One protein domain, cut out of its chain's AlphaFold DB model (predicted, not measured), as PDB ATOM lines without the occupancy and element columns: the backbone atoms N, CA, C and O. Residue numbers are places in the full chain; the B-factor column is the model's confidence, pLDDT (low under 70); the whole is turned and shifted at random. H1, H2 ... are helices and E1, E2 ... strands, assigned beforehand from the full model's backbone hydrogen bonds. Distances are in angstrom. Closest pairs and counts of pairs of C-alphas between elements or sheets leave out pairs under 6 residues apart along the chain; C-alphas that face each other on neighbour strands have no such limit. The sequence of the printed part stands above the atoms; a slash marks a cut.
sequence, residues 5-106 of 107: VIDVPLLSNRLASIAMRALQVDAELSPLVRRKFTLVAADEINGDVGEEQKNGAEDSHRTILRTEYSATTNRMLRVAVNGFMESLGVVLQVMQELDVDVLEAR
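This is residues 5 to 106 of the 107 residues of an uncharacterized protein of Cladophialophora carrionii (UniProt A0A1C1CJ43). A three-stranded antiparallel sheet has H1 and the long H3 over one face, and no named helix covers the other. H3 starts over the sheet, draws away and packs on H1; residues 46 to 57 stick out. The printed part has 102 residues, with four named helices and three named strands in the order E1 H1 E2 H2 E3 H3 H4, sheet order E1, E3, E2, class mixed. It is only just compact, close to loose, with radius of gyration of the C-alphas 15.0 A, spanning 41 by 37 by 21 A.

Edge strand E1, residues 5 to 9, is antiparallel to inner strand E3, residues 64 to 71; N 6 and O 67, 2.9 A apart, are within hydrogen-bond range. Edge strand E2, residues 33 to 40, is antiparallel to E3, with N 36 and O 68 within range at 2.9 A. H1, residues 13 to 24, makes with E1 and E2 a split strand-helix-strand unit, E3 between its two strands, with a right-handed crossover. H1 runs along the strands at a height over the sheet of 9.1 A; its closest C-alphas to E3 are Ala 16 and Leu 65, 5.8 A. H2, residues 42 to 45, only grazes the sheet. H3, residues 74 to 98, lies on the same face as H1, giving two layers, helices on one face of a sheet. H3 touches H1 with residues 87 to 95 alone, opposite ways at a steep tilt of 49 degrees; the closest C-alphas are Ala 19 and Val 91, 6.4 A. H4, residues 100 to 104, meets H3 only through their link. Every O i to N i+4 pair is within hydrogen-bond range in H1, H3 and H4; H2 is too short for one.

E1 begins at C-alpha 5 (-12.498, 11.341, 47.192). H1 spans 16.1 A, E2 22.1 A, E3 22.6 A. H3 spans 35.8 A, ending at C-alpha 98 (-1.200, 37.047, 45.172).

The farthest C-alphas, Thr 72 and Ala 105, are 44.0 A apart. The printed part has no cut; H2 to E3 is a long link. Residues 45 to 59 and 101 to 106 have pLDDT under 70.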
ATOM      1  N   VAL A   5     -13.734  10.717  47.642       92.60
ATOM      2  CA  VAL A   5     -12.498  11.341  47.192       92.60
ATOM      3  C   VAL A   5     -12.874  12.555  46.360       92.60
ATOM      4  O   VAL A   5     -13.784  12.475  45.534       92.60
ATOM      5  N   ILE A   6     -12.216  13.675  46.630       92.64
ATOM      6  CA  ILE A   6     -12.325  14.908  45.857       92.64
ATOM      7  C   ILE A   6     -10.931  15.210  45.336       92.64
ATOM      8  O   ILE A   6     -10.017  15.420  46.130       92.64
ATOM      9  N   ASP A   7     -10.791  15.231  44.016       93.18
ATOM     10  CA  ASP A   7      -9.543  15.563  43.344       93.18
ATOM     11  C   ASP A   7      -9.660  16.971  42.755       93.18
ATOM     12  O   ASP A   7     -10.560  17.255  41.962       93.18
ATOM     13  N   VAL A   8      -8.761  17.861  43.173       92.89
ATOM     14  CA  VAL A   8      -8.705  19.255  42.722       92.89
ATOM     15  C   VAL A   8      -7.412  19.457  41.931       92.89
ATOM     16  O   VAL A   8      -6.336  19.521  42.533       92.89
ATOM     17  N   PRO A   9      -7.478  19.528  40.591       92.49
ATOM     18  CA  PRO A   9      -6.303  19.784  39.773       92.49
ATOM     19  C   PRO A   9      -5.875  21.248  39.891       92.49
ATOM     20  O   PRO A   9      -6.691  22.160  39.762       92.49
ATOM     21  N   LEU A  10      -4.583  21.472  40.119       90.05
ATOM     22  CA  LEU A  10      -3.971  22.795  40.223       90.05
ATOM     23  C   LEU A  10      -2.876  22.959  39.165       90.05
ATOM     24  O   LEU A  10      -2.395  21.993  38.578       90.05
ATOM     25  N   LEU A  11      -2.483  24.204  38.889       86.10
ATOM     26  CA  LEU A  11      -1.567  24.516  37.782       86.10
ATOM     27  C   LEU A  11      -0.125  24.057  38.030       86.10
ATOM     28  O   LEU A  11       0.615  23.802  37.082       86.10
ATOM     29  N   SER A  12       0.294  23.986  39.294       86.92
ATOM     30  CA  SER A  12       1.649  23.598  39.680       86.92
ATOM     31  C   SER A  12       1.656  22.865  41.017       86.92
ATOM     32  O   SER A  12       0.774  23.064  41.856       86.92
ATOM     33  N   ASN A  13       2.696  22.060  41.251       89.78
ATOM     34  CA  ASN A  13       2.911  21.427  42.551       89.78
ATOM     35  C   ASN A  13       3.090  22.452  43.680       89.78
ATOM     36  O   ASN A  13       2.599  22.229  44.782       89.78
ATOM     37  N   ARG A  14       3.712  23.609  43.405       87.54
ATOM     38  CA  ARG A  14       3.831  24.690  44.395       87.54
ATOM     39  C   ARG A  14       2.452  25.126  44.880       87.54
ATOM     40  O   ARG A  14       2.224  25.150  46.085       87.54
ATOM     41  N   LEU A  15       1.531  25.417  43.958       90.22
ATOM     42  CA  LEU A  15       0.157  25.785  44.311       90.22
ATOM     43  C   LEU A  15      -0.545  24.642  45.047       90.22
ATOM     44  O   LEU A  15      -1.169  24.877  46.077       90.22
ATOM     45  N   ALA A  16      -0.371  23.398  44.602       92.60
ATOM     46  CA  ALA A  16      -0.961  22.246  45.276       92.60
ATOM     47  C   ALA A  16      -0.460  22.058  46.714       92.60
ATOM     48  O   ALA A  16      -1.263  21.888  47.632       92.60
ATOM     49  N   SER A  17       0.845  22.185  46.946       91.66
ATOM     50  CA  SER A  17       1.434  22.137  48.284       91.66
ATOM     51  C   SER A  17       0.986  23.310  49.156       91.66
ATOM     52  O   SER A  17       0.724  23.109  50.342       91.66
ATOM     53  N   ILE A  18       0.900  24.530  48.613       91.87
ATOM     54  CA  ILE A  18       0.413  25.690  49.374       91.87
ATOM     55  C   ILE A  18      -1.046  25.464  49.774       91.87
ATOM     56  O   ILE A  18      -1.371  25.616  50.950       91.87
ATOM     57  N   ALA A  19      -1.897  25.025  48.841       93.28
ATOM     58  CA  ALA A  19      -3.302  24.751  49.118       93.28
ATOM     59  C   ALA A  19      -3.448  23.666  50.186       93.28
ATOM     60  O   ALA A  19      -4.168  23.858  51.159       93.28
ATOM     61  N   MET A  20      -2.705  22.561  50.059       94.04
ATOM     62  CA  MET A  20      -2.709  21.480  51.045       94.04
ATOM     63  C   MET A  20      -2.358  21.988  52.447       94.04
ATOM     64  O   MET A  20      -3.072  21.692  53.403       94.04
ATOM     65  N   ARG A  21      -1.273  22.763  52.577       93.08
ATOM     66  CA  ARG A  21      -0.819  23.297  53.871       93.08
ATOM     67  C   ARG A  21      -1.813  24.299  54.453       93.08
ATOM     68  O   ARG A  21      -2.079  24.251  55.650       93.08
ATOM     69  N   ALA A  22      -2.368  25.173  53.616       92.99
ATOM     70  CA  ALA A  22      -3.371  26.151  54.024       92.99
ATOM     71  C   ALA A  22      -4.678  25.479  54.459       92.99
ATOM     72  O   ALA A  22      -5.319  25.933  55.395       92.99
ATOM     73  N   LEU A  23      -5.060  24.370  53.829       92.65
ATOM     74  CA  LEU A  23      -6.263  23.636  54.204       92.65
ATOM     75  C   LEU A  23      -6.041  22.782  55.449       92.65
ATOM     76  O   LEU A  23      -6.962  22.656  56.245       92.65
ATOM     77  N   GLN A  24      -4.843  22.224  55.659       90.45
ATOM     78  CA  GLN A  24      -4.522  21.341  56.789       90.45
ATOM     79  C   GLN A  24      -4.718  21.974  58.172       90.45
ATOM     80  O   GLN A  24      -4.946  21.230  59.127       90.45
ATOM     81  N   VAL A  25      -4.640  23.304  58.296       87.35
ATOM     82  CA  VAL A  25      -4.792  23.982  59.596       87.35
ATOM     83  C   VAL A  25      -6.226  23.967  60.125       87.35
ATOM     84  O   VAL A  25      -6.419  24.062  61.336       87.35
ATOM     85  N   ASP A  26      -7.226  23.784  59.259       81.01
ATOM     86  CA  ASP A  26      -8.621  23.712  59.691       81.01
ATOM     87  C   ASP A  26      -8.888  22.393  60.442       81.01
ATOM     88  O   ASP A  26      -8.699  21.291  59.930       81.01
ATOM     89  N   ALA A  27      -9.342  22.450  61.687       76.12
ATOM     90  CA  ALA A  27      -9.784  21.237  62.368       76.12
ATOM     91  C   ALA A  27     -11.193  20.855  61.889       76.12
ATOM     92  O   ALA A  27     -12.055  21.710  61.705       76.12
ATOM     93  N   GLU A  28     -11.454  19.556  61.735       80.31
ATOM     94  CA  GLU A  28     -12.828  19.085  61.554       80.31
ATOM     95  C   GLU A  28     -13.643  19.373  62.819       80.31
ATOM     96  O   GLU A  28     -13.209  19.062  63.930       80.31
ATOM     97  N   LEU A  29     -14.853  19.920  62.658       75.42
ATOM     98  CA  LEU A  29     -15.730  20.260  63.790       75.42
ATOM     99  C   LEU A  29     -16.138  19.040  64.627       75.42
ATOM    100  O   LEU A  29     -16.543  19.185  65.781       75.42
ATOM    101  N   SER A  30     -16.092  17.835  64.051       80.54
ATOM    102  CA  SER A  30     -16.527  16.611  64.719       80.54
ATOM    103  C   SER A  30     -15.511  15.479  64.558       80.54
ATOM    104  O   SER A  30     -15.098  15.201  63.433       80.54
ATOM    105  N   PRO A  31     -15.199  14.723  65.630       83.19
ATOM    106  CA  PRO A  31     -14.284  13.576  65.564       83.19
ATOM    107  C   PRO A  31     -14.839  12.388  64.759       83.19
ATOM    108  O   PRO A  31     -14.113  11.442  64.453       83.19
ATOM    109  N   LEU A  32     -16.135  12.412  64.430       85.98
ATOM    110  CA  LEU A  32     -16.796  11.411  63.588       85.98
ATOM    111  C   LEU A  32     -16.602  11.679  62.086       85.98
ATOM    112  O   LEU A  32     -17.063  10.885  61.263       85.98
ATOM    113  N   VAL A  33     -15.952  12.790  61.731       88.74
ATOM    114  CA  VAL A  33     -15.497  13.091  60.375       88.74
ATOM    115  C   VAL A  33     -13.979  13.010  60.364       88.74
ATOM    116  O   VAL A  33     -13.299  13.605  61.197       88.74
ATOM    117  N   ARG A  34     -13.437  12.255  59.413       89.78
ATOM    118  CA  ARG A  34     -12.010  12.243  59.110       89.78
ATOM    119  C   ARG A  34     -11.806  12.722  57.690       89.78
ATOM    120  O   ARG A  34     -12.448  12.214  56.770       89.78
ATOM    121  N   ARG A  35     -10.869  13.651  57.543       90.12
ATOM    122  CA  ARG A  35     -10.332  14.078  56.259       90.12
ATOM    123  C   ARG A  35      -8.848  13.755  56.182       90.12
ATOM    124  O   ARG A  35      -8.141  13.837  57.189       90.12
ATOM    125  N   LYS A  36      -8.379  13.398  54.994       91.16
ATOM    126  CA  LYS A  36      -6.963  13.187  54.697       91.16
ATOM    127  C   LYS A  36      -6.630  13.904  53.398       91.16
ATOM    128  O   LYS A  36      -7.333  13.730  52.410       91.16
ATOM    129  N   PHE A  37      -5.557  14.685  53.420       92.51
ATOM    130  CA  PHE A  37      -5.032  15.360  52.240       92.51
ATOM    131  C   PHE A  37      -3.801  14.634  51.726       92.51
ATOM    132  O   PHE A  37      -2.940  14.227  52.510       92.51
ATOM    133  N   THR A  38      -3.720  14.502  50.412       92.49
ATOM    134  CA  THR A  38      -2.578  13.936  49.700       92.49
ATOM    135  C   THR A  38      -2.387  14.682  48.390       92.49
ATOM    136  O   THR A  38      -3.356  15.154  47.801       92.49
ATOM    137  N   LEU A  39      -1.144  14.785  47.934       92.57
ATOM    138  CA  LEU A  39      -0.839  15.266  46.593       92.57
ATOM    139  C   LEU A  39      -0.562  14.061  45.705       92.57
ATOM    140  O   LEU A  39       0.242  13.207  46.074       92.57
ATOM    141  N   VAL A  40      -1.229  14.014  44.561       91.57
ATOM    142  CA  VAL A  40      -1.108  12.945  43.566       91.57
ATOM    143  C   VAL A  40      -0.649  13.529  42.239       91.57
ATOM    144  O   VAL A  40      -0.942  14.687  41.909       91.57
ATOM    145  N   ALA A  41       0.132  12.743  41.504       87.99
ATOM    146  CA  ALA A  41       0.555  13.108  40.163       87.99
ATOM    147  C   ALA A  41      -0.615  12.984  39.186       87.99
ATOM    148  O   ALA A  41      -1.492  12.137  39.346       87.99
ATOM    149  N   ALA A  42      -0.625  13.829  38.153       79.85
ATOM    150  CA  ALA A  42      -1.667  13.770  37.126       79.85
ATOM    151  C   ALA A  42      -1.724  12.402  36.417       79.85
ATOM    152  O   ALA A  42      -2.804  11.965  36.020       79.85
ATOM    153  N   ASP A  43      -0.584  11.713  36.317       76.77
ATOM    154  CA  ASP A  43      -0.481  10.378  35.717       76.77
ATOM    155  C   ASP A  43      -1.121   9.281  36.581       76.77
ATOM    156  O   ASP A  43      -1.797   8.393  36.065       76.77
ATOM    157  N   GLU A  44      -1.018   9.392  37.911       72.65
ATOM    158  CA  GLU A  44      -1.558   8.393  38.845       72.65
ATOM    159  C   GLU A  44      -3.093   8.294  38.787       72.65
ATOM    160  O   GLU A  44      -3.668   7.275  39.170       72.65
ATOM    161  N   ILE A  45      -3.790   9.334  38.310       68.31
ATOM    162  CA  ILE A  45      -5.263   9.346  38.239       68.31
ATOM    163  C   ILE A  45      -5.783   8.592  37.011       68.31
ATOM    164  O   ILE A  45      -6.877   8.030  37.059       68.31
ATOM    165  N   ASN A  46      -4.998   8.515  35.932       65.69
ATOM    166  CA  ASN A  46      -5.401   7.835  34.696       65.69
ATOM    167  C   ASN A  46      -5.171   6.314  34.721       65.69
ATOM    168  O   ASN A  46      -5.501   5.631  33.753       65.69
ATOM    169  N   GLY A  47      -4.696   5.764  35.841       55.86
ATOM    170  CA  GLY A  47      -4.653   4.321  36.065       55.86
ATOM    171  C   GLY A  47      -3.384   3.619  35.587       55.86
ATOM    172  O   GLY A  47      -3.376   2.391  35.568       55.86
ATOM    173  N   ASP A  48      -2.308   4.346  35.275       47.83
ATOM    174  CA  ASP A  48      -0.980   3.733  35.188       47.83
ATOM    175  C   ASP A  48      -0.369   3.698  36.595       47.83
ATOM    176  O   ASP A  48       0.374   4.579  37.023       47.83
ATOM    177  N   VAL A  49      -0.802   2.716  37.390       46.85
ATOM    178  CA  VAL A  49      -0.299   2.519  38.753       46.85
ATOM    179  C   VAL A  49       1.050   1.808  38.663       46.85
ATOM    180  O   VAL A  49       1.166   0.607  38.902       46.85
ATOM    181  N   GLY A  50       2.082   2.563  38.299       42.64
ATOM    182  CA  GLY A  50       3.452   2.210  38.637       42.64
ATOM    183  C   GLY A  50       3.630   2.383  40.140       42.64
ATOM    184  O   GLY A  50       3.919   3.479  40.609       42.64
ATOM    185  N   GLU A  51       3.423   1.311  40.910       37.96
ATOM    186  CA  GLU A  51       3.814   1.240  42.321       37.96
ATOM    187  C   GLU A  51       5.345   1.322  42.438       37.96
ATOM    188  O   GLU A  51       6.021   0.326  42.676       37.96
ATOM    189  N   GLU A  52       5.927   2.508  42.281       35.83
ATOM    190  CA  GLU A  52       7.325   2.728  42.628       35.83
ATOM    191  C   GLU A  52       7.467   3.900  43.595       35.83
ATOM    192  O   GLU A  52       7.378   5.076  43.264       35.83
ATOM    193  N   GLN A  53       7.750   3.523  44.842       41.85
ATOM    194  CA  GLN A  53       8.500   4.308  45.816       41.85
ATOM    195  C   GLN A  53       9.534   5.212  45.127       41.85
ATOM    196  O   GLN A  53      10.531   4.685  44.638       41.85
ATOM    197  N   LYS A  54       9.401   6.547  45.157       41.41
ATOM    198  CA  LYS A  54      10.557   7.414  44.869       41.41
ATOM    199  C   LYS A  54      10.533   8.784  45.543       41.41
ATOM    200  O   LYS A  54       9.913   9.762  45.141       41.41
ATOM    201  N   ASN A  55      11.322   8.803  46.609       38.30
ATOM    202  CA  ASN A  55      12.087   9.912  47.156       38.30
ATOM    203  C   ASN A  55      12.469  11.000  46.123       38.30
ATOM    204  O   ASN A  55      13.232  10.758  45.193       38.30
ATOM    205  N   GLY A  56      12.033  12.235  46.380       44.02
ATOM    206  CA  GLY A  56      12.823  13.448  46.130       44.02
ATOM    207  C   GLY A  56      12.667  14.183  44.794       44.02
ATOM    208  O   GLY A  56      12.812  15.401  44.805       44.02
ATOM    209  N   ALA A  57      12.358  13.517  43.676       49.50
ATOM    210  CA  ALA A  57      12.364  14.166  42.349       49.50
ATOM    211  C   ALA A  57      10.977  14.354  41.701       49.50
ATOM    212  O   ALA A  57      10.832  15.161  40.788       49.50
ATOM    213  N   GLU A  58       9.948  13.654  42.178       54.72
ATOM    214  CA  GLU A  58       8.630  13.611  41.519       54.72
ATOM    215  C   GLU A  58       7.653  14.701  41.968       54.72
ATOM    216  O   GLU A  58       6.517  14.758  41.495       54.72
ATOM    217  N   ASP A  59       8.065  15.590  42.877       63.70
ATOM    218  CA  ASP A  59       7.131  16.552  43.463       63.70
ATOM    219  C   ASP A  59       6.567  17.488  42.386       63.70
ATOM    220  O   ASP A  59       5.369  17.732  42.358       63.70
ATOM    221  N   SER A  60       7.359  17.892  41.385       71.84
ATOM    222  CA  SER A  60       6.894  18.786  40.313       71.84
ATOM    223  C   SER A  60       5.668  18.281  39.537       71.84
ATOM    224  O   SER A  60       4.914  19.105  39.022       71.84
ATOM    225  N   HIS A  61       5.440  16.965  39.475       78.09
ATOM    226  CA  HIS A  61       4.314  16.362  38.752       78.09
ATOM    227  C   HIS A  61       3.060  16.199  39.622       78.09
ATOM    228  O   HIS A  61       1.966  15.977  39.095       78.09
ATOM    229  N   ARG A  62       3.185  16.348  40.946       86.00
ATOM    230  CA  ARG A  62       2.072  16.262  41.896       86.00
ATOM    231  C   ARG A  62       1.274  17.553  41.923       86.00
ATOM    232  O   ARG A  62       1.435  18.392  42.808       86.00
ATOM    233  N   THR A  63       0.438  17.721  40.912       90.56
ATOM    234  CA  THR A  63      -0.385  18.916  40.712       90.56
ATOM    235  C   THR A  63      -1.808  18.761  41.231       90.56
ATOM    236  O   THR A  63      -2.557  19.736  41.236       90.56
ATOM    237  N   ILE A  64      -2.201  17.567  41.680       92.92
ATOM    238  CA  ILE A  64      -3.580  17.293  42.073       92.92
ATOM    239  C   ILE A  64      -3.668  17.156  43.588       92.92
ATOM    240  O   ILE A  64      -3.012  16.313  44.201       92.92
ATOM    241  N   LEU A  65      -4.499  18.003  44.194       93.95
ATOM    242  CA  LEU A  65      -4.843  17.930  45.606       93.95
ATOM    243  C   LEU A  65      -5.992  16.937  45.785       93.95
ATOM    244  O   LEU A  65      -7.137  17.232  45.443       93.95
ATOM    245  N   ARG A  66      -5.676  15.768  46.338       93.63
ATOM    246  CA  ARG A  66      -6.638  14.726  46.683       93.63
ATOM    247  C   ARG A  66      -7.047  14.842  48.142       93.63
ATOM    248  O   ARG A  66      -6.205  14.763  49.041       93.63
ATOM    249  N   THR A  67      -8.349  14.944  48.366       92.86
ATOM    250  CA  THR A  67      -8.954  14.959  49.696       92.86
ATOM    251  C   THR A  67      -9.869  13.756  49.868       92.86
ATOM    252  O   THR A  67     -10.886  13.625  49.188       92.86
ATOM    253  N   GLU A  68      -9.525  12.879  50.805       92.80
ATOM    254  CA  GLU A  68     -10.334  11.724  51.183       92.80
ATOM    255  C   GLU A  68     -11.171  12.049  52.423       92.80
ATOM    256  O   GLU A  68     -10.634  12.401  53.474       92.80
ATOM    257  N   TYR A  69     -12.485  11.879  52.314       91.46
ATOM    258  CA  TYR A  69     -13.453  12.071  53.385       91.46
ATOM    259  C   TYR A  69     -14.057  10.748  53.841       91.46
ATOM    260  O   TYR A  69     -14.532   9.946  53.035       91.46
ATOM    261  N   SER A  70     -14.140  10.570  55.156       90.29
ATOM    262  CA  SER A  70     -14.889   9.496  55.803       90.29
ATOM    263  C   SER A  70     -15.726  10.071  56.939       90.29
ATOM    264  O   SER A  70     -15.194  10.688  57.857       90.29
ATOM    265  N   ALA A  71     -17.036   9.831  56.908       90.48
ATOM    266  CA  ALA A  71     -17.954  10.253  57.960       90.48
ATOM    267  C   ALA A  71     -18.975   9.156  58.274       90.48
ATOM    268  O   ALA A  71     -19.348   8.366  57.405       90.48
ATOM    269  N   THR A  72     -19.477   9.147  59.510       89.26
ATOM    270  CA  THR A  72     -20.470   8.159  59.965       89.26
ATOM    271  C   THR A  72     -21.811   8.286  59.244       89.26
ATOM    272  O   THR A  72     -22.497   7.289  59.028       89.26
ATOM    273  N   THR A  73     -22.210   9.504  58.868       90.46
ATOM    274  CA  THR A  73     -23.488   9.752  58.187       90.46
ATOM    275  C   THR A  73     -23.313  10.679  56.993       90.46
ATOM    276  O   THR A  73     -22.488  11.593  57.014       90.46
ATOM    277  N   ASN A  74     -24.173  10.512  55.984       90.08
ATOM    278  CA  ASN A  74     -24.232  11.412  54.826       90.08
ATOM    279  C   ASN A  74     -24.505  12.866  55.234       90.08
ATOM    280  O   ASN A  74     -24.031  13.794  54.584       90.08
ATOM    281  N   ARG A  75     -25.245  13.079  56.332       89.75
ATOM    282  CA  ARG A  75     -25.517  14.422  56.853       89.75
ATOM    283  C   ARG A  75     -24.231  15.103  57.320       89.75
ATOM    284  O   ARG A  75     -24.019  16.258  56.973       89.75
ATOM    285  N   MET A  76     -23.390  14.388  58.067       90.33
ATOM    286  CA  MET A  76     -22.099  14.909  58.531       90.33
ATOM    287  C   MET A  76     -21.131  15.110  57.373       90.33
ATOM    288  O   MET A  76     -20.497  16.156  57.303       90.33
ATOM    289  N   LEU A  77     -21.093  14.160  56.434       90.32
ATOM    290  CA  LEU A  77     -20.289  14.290  55.222       90.32
ATOM    291  C   LEU A  77     -20.635  15.571  54.458       90.32
ATOM    292  O   LEU A  77     -19.741  16.315  54.082       90.32
ATOM    293  N   ARG A  78     -21.928  15.862  54.275       91.21
ATOM    294  CA  ARG A  78     -22.368  17.076  53.581       91.21
ATOM    295  C   ARG A  78     -21.898  18.348  54.285       91.21
ATOM    296  O   ARG A  78     -21.433  19.261  53.620       91.21
ATOM    297  N   VAL A  79     -22.022  18.415  55.611       91.94
ATOM    298  CA  VAL A  79     -21.581  19.592  56.382       91.94
ATOM    299  C   VAL A  79     -20.066  19.780  56.264       91.94
ATOM    300  O   VAL A  79     -19.622  20.891  55.999       91.94
ATOM    301  N   ALA A  80     -19.291  18.698  56.384       90.32
ATOM    302  CA  ALA A  80     -17.835  18.744  56.268       90.32
ATOM    303  C   ALA A  80     -17.363  19.152  54.864       90.32
ATOM    304  O   ALA A  80     -16.508  20.021  54.727       90.32
ATOM    305  N   VAL A  81     -17.956  18.573  53.815       91.20
ATOM    306  CA  VAL A  81     -17.604  18.897  52.424       91.20
ATOM    307  C   VAL A  81     -17.987  20.335  52.073       91.20
ATOM    308  O   VAL A  81     -17.217  21.009  51.397       91.20
ATOM    309  N   ASN A  82     -19.130  20.837  52.550       92.37
ATOM    310  CA  ASN A  82     -19.513  22.229  52.316       92.37
ATOM    311  C   ASN A  82     -18.513  23.205  52.951       92.37
ATOM    312  O   ASN A  82     -18.055  24.115  52.269       92.37
ATOM    313  N   GLY A  83     -18.138  22.980  54.217       90.90
ATOM    314  CA  GLY A  83     -17.132  23.808  54.889       90.90
ATOM    315  C   GLY A  83     -15.772  23.745  54.191       90.90
ATOM    316  O   GLY A  83     -15.126  24.766  53.992       90.90
ATOM    317  N   PHE A  84     -15.373  22.559  53.725       91.88
ATOM    318  CA  PHE A  84     -14.154  22.397  52.937       91.88
ATOM    319  C   PHE A  84     -14.161  23.193  51.632       91.88
ATOM    320  O   PHE A  84     -13.161  23.829  51.315       91.88
ATOM    321  N   MET A  85     -15.262  23.163  50.877       93.34
ATOM    322  CA  MET A  85     -15.367  23.913  49.623       93.34
ATOM    323  C   MET A  85     -15.332  25.428  49.856       93.34
ATOM    324  O   MET A  85     -14.763  26.146  49.038       93.34
ATOM    325  N   GLU A  86     -15.880  25.908  50.977       94.06
ATOM    326  CA  GLU A  86     -15.748  27.307  51.401       94.06
ATOM    327  C   GLU A  86     -14.281  27.674  51.674       94.06
ATOM    328  O   GLU A  86     -13.767  28.607  51.054       94.06
ATOM    329  N   SER A  87     -13.575  26.902  52.514       92.80
ATOM    330  CA  SER A  87     -12.146  27.127  52.785       92.80
ATOM    331  C   SER A  87     -11.305  27.044  51.506       92.80
ATOM    332  O   SER A  87     -10.427  27.876  51.281       92.80
ATOM    333  N   LEU A  88     -11.581  26.067  50.634       94.18
ATOM    334  CA  LEU A  88     -10.891  25.909  49.353       94.18
ATOM    335  C   LEU A  88     -11.102  27.131  48.451       94.18
ATOM    336  O   LEU A  88     -10.141  27.606  47.854       94.18
ATOM    337  N   GLY A  89     -12.326  27.659  48.377       94.79
ATOM    338  CA  GLY A  89     -12.630  28.870  47.615       94.79
ATOM    339  C   GLY A  89     -11.808  30.071  48.080       94.79
ATOM    340  O   GLY A  89     -11.212  30.756  47.252       94.79
ATOM    341  N   VAL A  90     -11.696  30.274  49.398       94.56
ATOM    342  CA  VAL A  90     -10.872  31.350  49.976       94.56
ATOM    343  C   VAL A  90      -9.398  31.172  49.615       94.56
ATOM    344  O   VAL A  90      -8.754  32.118  49.168       94.56
ATOM    345  N   VAL A  91      -8.860  29.959  49.761       93.57
ATOM    346  CA  VAL A  91      -7.456  29.668  49.431       93.57
ATOM    347  C   VAL A  91      -7.168  29.938  47.953       93.57
ATOM    348  O   VAL A  91      -6.174  30.588  47.637       93.57
ATOM    349  N   LEU A  92      -8.040  29.481  47.051       92.41
ATOM    350  CA  LEU A  92      -7.878  29.700  45.613       92.41
ATOM    351  C   LEU A  92      -7.993  31.178  45.232       92.41
ATOM    352  O   LEU A  92      -7.230  31.642  44.389       92.41
ATOM    353  N   GLN A  93      -8.894  31.926  45.869       92.30
ATOM    354  CA  GLN A  93      -9.009  33.363  45.638       92.30
ATOM    355  C   GLN A  93      -7.731  34.099  46.065       92.30
ATOM    356  O   GLN A  93      -7.192  34.892  45.299       92.30
ATOM    357  N   VAL A  94      -7.200  33.790  47.252       92.12
ATOM    358  CA  VAL A  94      -5.942  34.380  47.735       92.12
ATOM    359  C   VAL A  94      -4.779  34.034  46.800       92.12
ATOM    360  O   VAL A  94      -3.962  34.896  46.496       92.12
ATOM    361  N   MET A  95      -4.719  32.797  46.299       90.28
ATOM    362  CA  MET A  95      -3.725  32.402  45.293       90.28
ATOM    363  C   MET A  95      -3.857  33.212  44.005       90.28
ATOM    364  O   MET A  95      -2.853  33.661  43.470       90.28
ATOM    365  N   GLN A  96      -5.076  33.423  43.512       86.84
ATOM    366  CA  GLN A  96      -5.304  34.204  42.298       86.84
ATOM    367  C   GLN A  96      -4.873  35.670  42.461       86.84
ATOM    368  O   GLN A  96      -4.326  36.251  41.527       86.84
ATOM    369  N   GLU A  97      -5.126  36.271  43.624       88.51
ATOM    370  CA  GLU A  97      -4.789  37.674  43.888       88.51
ATOM    371  C   GLU A  97      -3.292  37.891  44.160       88.51
ATOM    372  O   GLU A  97      -2.770  38.961  43.848       88.51
ATOM    373  N   LEU A  98      -2.595  36.901  44.734       87.37
ATOM    374  CA  LEU A  98      -1.200  37.047  45.172       87.37
ATOM    375  C   LEU A  98      -0.164  36.358  44.272       87.37
ATOM    376  O   LEU A  98       0.958  36.844  44.191       87.37
ATOM    377  N   ASP A  99      -0.496  35.251  43.602       81.57
ATOM    378  CA  ASP A  99       0.413  34.529  42.693       81.57
ATOM    379  C   ASP A  99       0.161  34.924  41.218       81.57
ATOM    380  O   ASP A  99       0.117  34.072  40.325       81.57
ATOM    381  N   VAL A 100      -0.002  36.225  40.944       71.84
ATOM    382  CA  VAL A 100      -0.263  36.762  39.590       71.84
ATOM    383  C   VAL A 100       0.836  36.331  38.606       71.84
ATOM    384  O   VAL A 100       0.552  35.875  37.498       71.84
ATOM    385  N   ASP A 101       2.084  36.339  39.073       68.17
ATOM    386  CA  ASP A 101       3.287  35.976  38.319       68.17
ATOM    387  C   ASP A 101       3.248  34.529  37.782       68.17
ATOM    388  O   ASP A 101       3.816  34.215  36.735       68.17
ATOM    389  N   VAL A 102       2.570  33.619  38.495       64.71
ATOM    390  CA  VAL A 102       2.459  32.198  38.116       64.71
ATOM    391  C   VAL A 102       1.441  32.004  36.988       64.71
ATOM    392  O   VAL A 102       1.581  31.080  36.185       64.71
ATOM    393  N   LEU A 103       0.424  32.867  36.920       63.54
ATOM    394  CA  LEU A 103      -0.597  32.843  35.874       63.54
ATOM    395  C   LEU A 103      -0.085  33.482  34.578       63.54
ATOM    396  O   LEU A 103      -0.345  32.950  33.497       63.54
ATOM    397  N   GLU A 104       0.686  34.568  34.678       60.01
ATOM    398  CA  GLU A 104       1.270  35.241  33.511       60.01
ATOM    399  C   GLU A 104       2.343  34.395  32.815       60.01
ATOM    400  O   GLU A 104       2.410  34.382  31.591       60.01
ATOM    401  N   ALA A 105       3.122  33.602  33.558       58.56
ATOM    402  CA  ALA A 105       4.166  32.745  32.987       58.56
ATOM    403  C   ALA A 105       3.653  31.605  32.072       58.56
ATOM    404  O   ALA A 105       4.462  30.856  31.520       58.56
ATOM    405  N   ARG A 106       2.330  31.425  31.935       54.81
ATOM    406  CA  ARG A 106       1.701  30.357  31.136       54.81
ATOM    407  C   ARG A 106       0.750  30.835  30.026       54.81
ATOM    408  O   ARG A 106       0.221  29.964  29.332       54.81
TER     409      ARG A 106